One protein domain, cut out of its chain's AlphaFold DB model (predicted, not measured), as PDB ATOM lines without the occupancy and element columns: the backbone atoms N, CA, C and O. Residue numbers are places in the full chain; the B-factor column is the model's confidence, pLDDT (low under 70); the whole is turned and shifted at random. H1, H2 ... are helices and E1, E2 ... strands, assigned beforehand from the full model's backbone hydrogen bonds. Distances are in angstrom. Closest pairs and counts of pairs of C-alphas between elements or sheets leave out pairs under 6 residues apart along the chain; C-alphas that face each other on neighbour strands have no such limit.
ATOM      1  N   PHE A  23     -50.167 -10.282 -37.523       91.94
ATOM      2  CA  PHE A  23     -51.092 -10.410 -38.656       91.94
ATOM      3  C   PHE A  23     -50.748  -9.500 -39.837       91.94
ATOM      4  O   PHE A  23     -50.843  -9.944 -40.979       91.94
ATOM      5  N   ALA A  24     -50.333  -8.252 -39.594       92.44
ATOM      6  CA  ALA A  24     -49.997  -7.319 -40.671       92.44
ATOM      7  C   ALA A  24     -48.864  -7.867 -41.555       92.44
ATOM      8  O   ALA A  24     -49.018  -7.949 -42.775       92.44
ATOM      9  N   ARG A  25     -47.781  -8.348 -40.928       91.62
ATOM     10  CA  ARG A  25     -46.646  -8.957 -41.628       91.62
ATOM     11  C   ARG A  25     -47.040 -10.252 -42.336       91.62
ATOM     12  O   ARG A  25     -46.700 -10.457 -43.499       91.62
ATOM     13  N   TRP A  26     -47.813 -11.107 -41.667       90.81
ATOM     14  CA  TRP A  26     -48.337 -12.326 -42.284       90.81
ATOM     15  C   TRP A  26     -49.190 -12.017 -43.525       90.81
ATOM     16  O   TRP A  26     -49.043 -12.658 -44.565       90.81
ATOM     17  N   HIS A  27     -50.049 -11.000 -43.456       91.00
ATOM     18  CA  HIS A  27     -50.919 -10.593 -44.555       91.00
ATOM     19  C   HIS A  27     -50.136 -10.013 -45.743       91.00
ATOM     20  O   HIS A  27     -50.470 -10.323 -46.888       91.00
ATOM     21  N   GLU A  28     -49.076  -9.234 -45.501       91.56
ATOM     22  CA  GLU A  28     -48.135  -8.810 -46.549       91.56
ATOM     23  C   GLU A  28     -47.520 -10.010 -47.268       91.56
ATOM     24  O   GLU A  28     -47.499 -10.045 -48.498       91.56
ATOM     25  N   MET A  29     -47.085 -11.024 -46.517       90.38
ATOM     26  CA  MET A  29     -46.507 -12.242 -47.078       90.38
ATOM     27  C   MET A  29     -47.519 -13.024 -47.934       90.38
ATOM     28  O   MET A  29     -47.180 -13.482 -49.027       90.38
ATOM     29  N   ILE A  30     -48.780 -13.139 -47.495       89.44
ATOM     30  CA  ILE A  30     -49.849 -13.750 -48.305       89.44
ATOM     31  C   ILE A  30     -50.105 -12.944 -49.585       89.44
ATOM     32  O   ILE A  30     -50.224 -13.526 -50.666       89.44
ATOM     33  N   LYS A  31     -50.161 -11.610 -49.490       90.75
ATOM     34  CA  LYS A  31     -50.334 -10.732 -50.656       90.75
ATOM     35  C   LYS A  31     -49.172 -10.850 -51.640       90.75
ATOM     36  O   LYS A  31     -49.418 -10.927 -52.841       90.75
ATOM     37  N   ALA A  32     -47.937 -10.923 -51.149       90.50
ATOM     38  CA  ALA A  32     -46.741 -11.098 -51.971       90.50
ATOM     39  C   ALA A  32     -46.742 -12.435 -52.733       90.50
ATOM     40  O   ALA A  32     -46.250 -12.506 -53.857       90.50
ATOM     41  N   ALA A  33     -47.360 -13.481 -52.174       92.12
ATOM     42  CA  ALA A  33     -47.570 -14.748 -52.874       92.12
ATOM     43  C   ALA A  33     -48.646 -14.676 -53.983       92.12
ATOM     44  O   ALA A  33     -48.842 -15.660 -54.701       92.12
ATOM     45  N   GLY A  34     -49.352 -13.547 -54.131       91.06
ATOM     46  CA  GLY A  34     -50.233 -13.264 -55.268       91.06
ATOM     47  C   GLY A  34     -51.450 -14.185 -55.378       91.06
ATOM     48  O   GLY A  34     -51.889 -14.482 -56.484       91.06
ATOM     49  N   GLY A  35     -51.962 -14.697 -54.254       90.12
ATOM     50  CA  GLY A  35     -53.076 -15.654 -54.255       90.12
ATOM     51  C   GLY A  35     -52.693 -17.063 -54.721       90.12
ATOM     52  O   GLY A  35     -53.562 -17.849 -55.087       90.12
ATOM     53  N   CYS A  36     -51.397 -17.398 -54.727       94.38
ATOM     54  CA  CYS A  36     -50.924 -18.740 -55.041       94.38
ATOM     55  C   CYS A  36     -51.579 -19.803 -54.138       94.38
ATOM     56  O   CYS A  36     -51.510 -19.716 -52.916       94.38
ATOM     57  N   GLU A  37     -52.130 -20.856 -54.745       92.31
ATOM     58  CA  GLU A  37     -52.822 -21.952 -54.044       92.31
ATOM     59  C   GLU A  37     -51.867 -22.923 -53.328       92.31
ATOM     60  O   GLU A  37     -52.266 -23.655 -52.426       92.31
ATOM     61  N   GLN A  38     -50.601 -22.968 -53.756       90.50
ATOM     62  CA  GLN A  38     -49.581 -23.901 -53.260       90.50
ATOM     63  C   GLN A  38     -48.229 -23.187 -53.046       90.50
ATOM     64  O   GLN A  38     -47.244 -23.551 -53.691       90.50
ATOM     65  N   PRO A  39     -48.162 -22.119 -52.226       93.44
ATOM     66  CA  PRO A  39     -46.959 -21.298 -52.114       93.44
ATOM     67  C   PRO A  39     -45.782 -22.095 -51.535       93.44
ATOM     68  O   PRO A  39     -45.948 -22.958 -50.670       93.44
ATOM     69  N   ILE A  40     -44.576 -21.795 -52.017       94.38
ATOM     70  CA  ILE A  40     -43.340 -22.431 -51.560       94.38
ATOM     71  C   ILE A  40     -42.898 -21.741 -50.272       94.38
ATOM     72  O   ILE A  40     -42.805 -20.515 -50.217       94.38
ATOM     73  N   ARG A  41     -42.606 -22.544 -49.248       95.06
ATOM     74  CA  ARG A  41     -42.062 -22.081 -47.969       95.06
ATOM     75  C   ARG A  41     -40.543 -22.062 -48.053       95.06
ATOM     76  O   ARG A  41     -39.929 -23.110 -48.241       95.06
ATOM     77  N   LEU A  42     -39.959 -20.881 -47.914       94.12
ATOM     78  CA  LEU A  42     -38.518 -20.676 -47.879       94.12
ATOM     79  C   LEU A  42     -38.076 -20.469 -46.435       94.12
ATOM     80  O   LEU A  42     -38.701 -19.714 -45.692       94.12
ATOM     81  N   ARG A  43     -36.991 -21.139 -46.058       95.31
ATOM     82  CA  ARG A  43     -36.283 -20.924 -44.797       95.31
ATOM     83  C   ARG A  43     -34.841 -20.586 -45.101       95.31
ATOM     84  O   ARG A  43     -34.236 -21.250 -45.944       95.31
ATOM     85  N   GLY A  44     -34.317 -19.577 -44.430       94.12
ATOM     86  CA  GLY A  44     -32.935 -19.169 -44.584       94.12
ATOM     87  C   GLY A  44     -32.698 -17.749 -44.114       94.12
ATOM     88  O   GLY A  44     -33.574 -17.097 -43.545       94.12
ATOM     89  N   GLU A  45     -31.499 -17.283 -44.409       95.19
ATOM     90  CA  GLU A  45     -31.000 -15.975 -44.031       95.19
ATOM     91  C   GLU A  45     -30.422 -15.251 -45.250       95.19
ATOM     92  O   GLU A  45     -29.999 -15.872 -46.230       95.19
ATOM     93  N   ARG A  46     -30.424 -13.922 -45.201       94.69
ATOM     94  CA  ARG A  46     -29.752 -13.051 -46.162       94.69
ATOM     95  C   ARG A  46     -28.879 -12.086 -45.381       94.69
ATOM     96  O   ARG A  46     -29.385 -11.334 -44.556       94.69
ATOM     97  N   LEU A  47     -27.592 -12.085 -45.698       94.94
ATOM     98  CA  LEU A  47     -26.639 -11.092 -45.226       94.94
ATOM     99  C   LEU A  47     -26.253 -10.210 -46.413       94.94
ATOM    100  O   LEU A  47     -25.846 -10.715 -47.460       94.94
ATOM    101  N   THR A  48     -26.405  -8.904 -46.258       95.25
ATOM    102  CA  THR A  48     -25.911  -7.902 -47.199       95.25
ATOM    103  C   THR A  48     -24.642  -7.329 -46.607       95.25
ATOM    104  O   THR A  48     -24.684  -6.737 -45.531       95.25
ATOM    105  N   VAL A  49     -23.523  -7.522 -47.296       96.25
ATOM    106  CA  VAL A  49     -22.209  -7.042 -46.867       96.25
ATOM    107  C   VAL A  49     -21.695  -6.000 -47.848       96.25
ATOM    108  O   VAL A  49     -21.970  -6.080 -49.047       96.25
ATOM    109  N   ASP A  50     -20.956  -5.028 -47.335       94.62
ATOM    110  CA  ASP A  50     -20.231  -4.071 -48.151       94.62
ATOM    111  C   ASP A  50     -19.081  -4.776 -48.888       94.62
ATOM    112  O   ASP A  50     -18.301  -5.523 -48.295       94.62
ATOM    113  N   GLY A  51     -18.999  -4.571 -50.204       93.69
ATOM    114  CA  GLY A  51     -18.055  -5.293 -51.059       93.69
ATOM    115  C   GLY A  51     -16.592  -4.872 -50.895       93.69
ATOM    116  O   GLY A  51     -15.711  -5.646 -51.267       93.69
ATOM    117  N   GLU A  52     -16.325  -3.679 -50.358       93.94
ATOM    118  CA  GLU A  52     -14.970  -3.134 -50.200       93.94
ATOM    119  C   GLU A  52     -14.443  -3.321 -48.773       93.94
ATOM    120  O   GLU A  52     -13.282  -3.682 -48.577       93.94
ATOM    121  N   THR A  53     -15.297  -3.102 -47.775       94.62
ATOM    122  CA  THR A  53     -14.940  -3.122 -46.348       94.62
ATOM    123  C   THR A  53     -15.259  -4.452 -45.666       94.62
ATOM    124  O   THR A  53     -14.653  -4.780 -44.647       94.62
ATOM    125  N   GLY A  54     -16.187  -5.240 -46.219       90.56
ATOM    126  CA  GLY A  54     -16.673  -6.480 -45.611       90.56
ATOM    127  C   GLY A  54     -17.619  -6.270 -44.424       90.56
ATOM    128  O   GLY A  54     -17.978  -7.243 -43.760       90.56
ATOM    129  N   GLU A  55     -18.030  -5.031 -44.140       93.81
ATOM    130  CA  GLU A  55     -18.971  -4.737 -43.062       93.81
ATOM    131  C   GLU A  55     -20.377  -5.261 -43.378       93.81
ATOM    132  O   GLU A  55     -20.848  -5.218 -44.516       93.81
ATOM    133  N   LEU A  56     -21.070  -5.763 -42.353       94.88
ATOM    134  CA  LEU A  56     -22.459  -6.199 -42.475       94.88
ATOM    135  C   LEU A  56     -23.381  -4.974 -42.513       94.88
ATOM    136  O   LEU A  56     -23.518  -4.267 -41.519       94.88
ATOM    137  N   ILE A  57     -24.051  -4.771 -43.645       95.69
ATOM    138  CA  ILE A  57     -25.021  -3.690 -43.855       95.69
ATOM    139  C   ILE A  57     -26.399  -4.101 -43.332       95.69
ATOM    140  O   ILE A  57     -27.095  -3.317 -42.693       95.69
ATOM    141  N   GLU A  58     -26.821  -5.329 -43.629       94.25
ATOM    142  CA  GLU A  58     -28.170  -5.798 -43.318       94.25
ATOM    143  C   GLU A  58     -28.175  -7.313 -43.111       94.25
ATOM    144  O   GLU A  58     -27.590  -8.051 -43.902       94.25
ATOM    145  N   SER A  59     -28.884  -7.790 -42.090       93.69
ATOM    146  CA  SER A  59     -29.180  -9.209 -41.892       93.69
ATOM    147  C   SER A  59     -30.683  -9.440 -41.861       93.69
ATOM    148  O   SER A  59     -31.418  -8.701 -41.212       93.69
ATOM    149  N   TYR A  60     -31.127 -10.501 -42.516       93.19
ATOM    150  CA  TYR A  60     -32.506 -10.964 -42.521       93.19
ATOM    151  C   TYR A  60     -32.517 -12.462 -42.223       93.19
ATOM    152  O   TYR A  60     -31.770 -13.200 -42.862       93.19
ATOM    153  N   SER A  61     -33.383 -12.917 -41.318       94.75
ATOM    154  CA  SER A  61     -33.643 -14.337 -41.074       94.75
ATOM    155  C   SER A  61     -35.135 -14.625 -41.163       94.75
ATOM    156  O   SER A  61     -35.966 -13.863 -40.678       94.75
ATOM    157  N   THR A  62     -35.499 -15.764 -41.752       93.94
ATOM    158  CA  THR A  62     -36.893 -16.224 -41.734       93.94
ATOM    159  C   THR A  62     -37.376 -16.644 -40.351       93.94
ATOM    160  O   THR A  62     -38.577 -16.833 -40.184       93.94
ATOM    161  N   ASP A  63     -36.477 -16.823 -39.381       93.00
ATOM    162  CA  ASP A  63     -36.857 -17.115 -37.994       93.00
ATOM    163  C   ASP A  63     -37.536 -15.911 -37.324       93.00
ATOM    164  O   ASP A  63     -38.337 -16.094 -36.410       93.00
ATOM    165  N   ASP A  64     -37.293 -14.706 -37.847       89.88
ATOM    166  CA  ASP A  64     -37.945 -13.468 -37.417       89.88
ATOM    167  C   ASP A  64     -39.322 -13.265 -38.083       89.88
ATOM    168  O   ASP A  64     -40.050 -12.325 -37.756       89.88
ATOM    169  N   GLU A  65     -39.713 -14.137 -39.025       91.38
ATOM    170  CA  GLU A  65     -41.021 -14.067 -39.676       91.38
ATOM    171  C   GLU A  65     -42.130 -14.686 -38.801       91.38
ATOM    172  O   GLU A  65     -41.907 -15.718 -38.162       91.38
ATOM    173  N   PRO A  66     -43.377 -14.170 -38.879       87.88
ATOM    174  CA  PRO A  66     -44.586 -14.689 -38.215       87.88
ATOM    175  C   PRO A  66     -44.737 -16.215 -38.175       87.88
ATOM    176  O   PRO A  66     -45.309 -16.798 -37.256       87.88
ATOM    177  N   THR A  67     -44.280 -16.874 -39.236       87.44
ATOM    178  CA  THR A  67     -44.459 -18.305 -39.462       87.44
ATOM    179  C   THR A  67     -43.155 -19.101 -39.429       87.44
ATOM    180  O   THR A  67     -43.188 -20.318 -39.637       87.44
ATOM    181  N   GLY A  68     -42.007 -18.455 -39.201       91.56
ATOM    182  CA  GLY A  68     -40.691 -19.095 -39.305       91.56
ATOM    183  C   GLY A  68     -40.351 -19.537 -40.737       91.56
ATOM    184  O   GLY A  68     -39.723 -20.581 -40.945       91.56
ATOM    185  N   TYR A  69     -40.913 -18.851 -41.735       93.38
ATOM    186  CA  TYR A  69     -40.662 -19.039 -43.166       93.38
ATOM    187  C   TYR A  69     -41.205 -17.848 -43.956       93.38
ATOM    188  O   TYR A  69     -42.181 -17.227 -43.542       93.38
ATOM    189  N   LEU A  70     -40.632 -17.615 -45.137       92.69
ATOM    190  CA  LEU A  70     -41.167 -16.719 -46.160       92.69
ATOM    191  C   LEU A  70     -41.995 -17.520 -47.175       92.69
ATOM    192  O   LEU A  70     -41.667 -18.669 -47.483       92.69
ATOM    193  N   LEU A  71     -43.046 -16.921 -47.732       93.38
ATOM    194  CA  LEU A  71     -43.800 -17.504 -48.842       93.38
ATOM    195  C   LEU A  71     -43.411 -16.862 -50.169       93.38
ATOM    196  O   LEU A  71     -43.347 -15.643 -50.290       93.38
ATOM    197  N   THR A  72     -43.230 -17.699 -51.185       93.81
ATOM    198  CA  THR A  72     -43.145 -17.263 -52.579       93.81
ATOM    199  C   THR A  72     -44.148 -18.027 -53.436       93.81
ATOM    200  O   THR A  72     -44.517 -19.169 -53.133       93.81
ATOM    201  N   ALA A  73     -44.627 -17.390 -54.501       95.38
ATOM    202  CA  ALA A  73     -45.544 -18.012 -55.443       95.38
ATOM    203  C   ALA A  73     -44.912 -19.268 -56.071       95.38
ATOM    204  O   ALA A  73     -43.715 -19.321 -56.341       95.38
TER     205      ALA A  73
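AT A GLANCE: This is residues 23 to 73 of the 382 residues of an uncharacterized protein of Actinomadura namibiensis (UniProt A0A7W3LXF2). A two-stranded hairpin, E2 and E3, makes a long arm on a small head, where the short pair E1 and E4 has the helix H1 packed on E4. E1 runs on into E2, joining head and arm. The printed part has 51 residues with one named helix and four named strands, in the order H1, E1, E2, E3, E4; the strands form two antiparallel sheets, E2 - E3 and E1 - E4. The class is mixed, helices and strands, and the whole is loose, with a radius of gyration of the C-alphas of 13.6 A. Its outline is a rod, spanning 43 by 19 by 15 A.

HOW THE PARTS SIT: Look first at the hairpin of E2, residues 45 to 49, and E3, residues 56 to 61, antiparallel at 173 degrees between their directions. C-alphas 45 and 61 face each other at 4.3 A; N 46 and O 60 are within hydrogen-bond range at 2.8 A, as are N 48 and O 58 at 2.8 A. Go back from E2 to E1, residues 40 to 42, which runs on into E2 across a break of 2 residues, at 54 degrees. E1 is the antiparallel neighbour of E4, residues 70 to 72, at 143 degrees; here N 42 and O 70 are 2.8 A apart and N 40 and O 72 are 2.9 A apart, both within hydrogen-bond range. Next find H1, residues 23 to 32: the closest C-alphas of H1 and E4 are those of Met 29 and Leu 71, 6.2 A apart, and 5 pairs of their C-alphas are within 8 A. In H1 every O i to N i+4 pair is within hydrogen-bond range. H1 is apart from E2 and from E3, and E2 is apart from E4.

IN THESE COORDINATES: Find C-alpha 45 at (-31.000, -15.975, -44.031); from there E2 runs 12.9 A to C-alpha 49. E3 begins at C-alpha 56, at (-22.459, -6.199, -42.475), and runs 13.9 A to C-alpha 61. H1 starts at C-alpha 23, at (-51.092, -10.410, -38.656), and measures 14.0 A to C-alpha 32. The short strands are E1, 6.3 A from C-alpha 40 to 42, and E4, 6.7 A from C-alpha 70 to C-alpha 72 at (-43.145, -17.263, -52.579).

THE WHOLE: The two C-alphas farthest apart are those of Glu 37 and Thr 53, 43.0 A. The printed part has no cut. The link E1 to E2 is tight, the links H1 to E1, E2 to E3 and E3 to E4 are short, and no link is long. The mean pLDDT of the printed part is 92.8, and no printed residue is under 70.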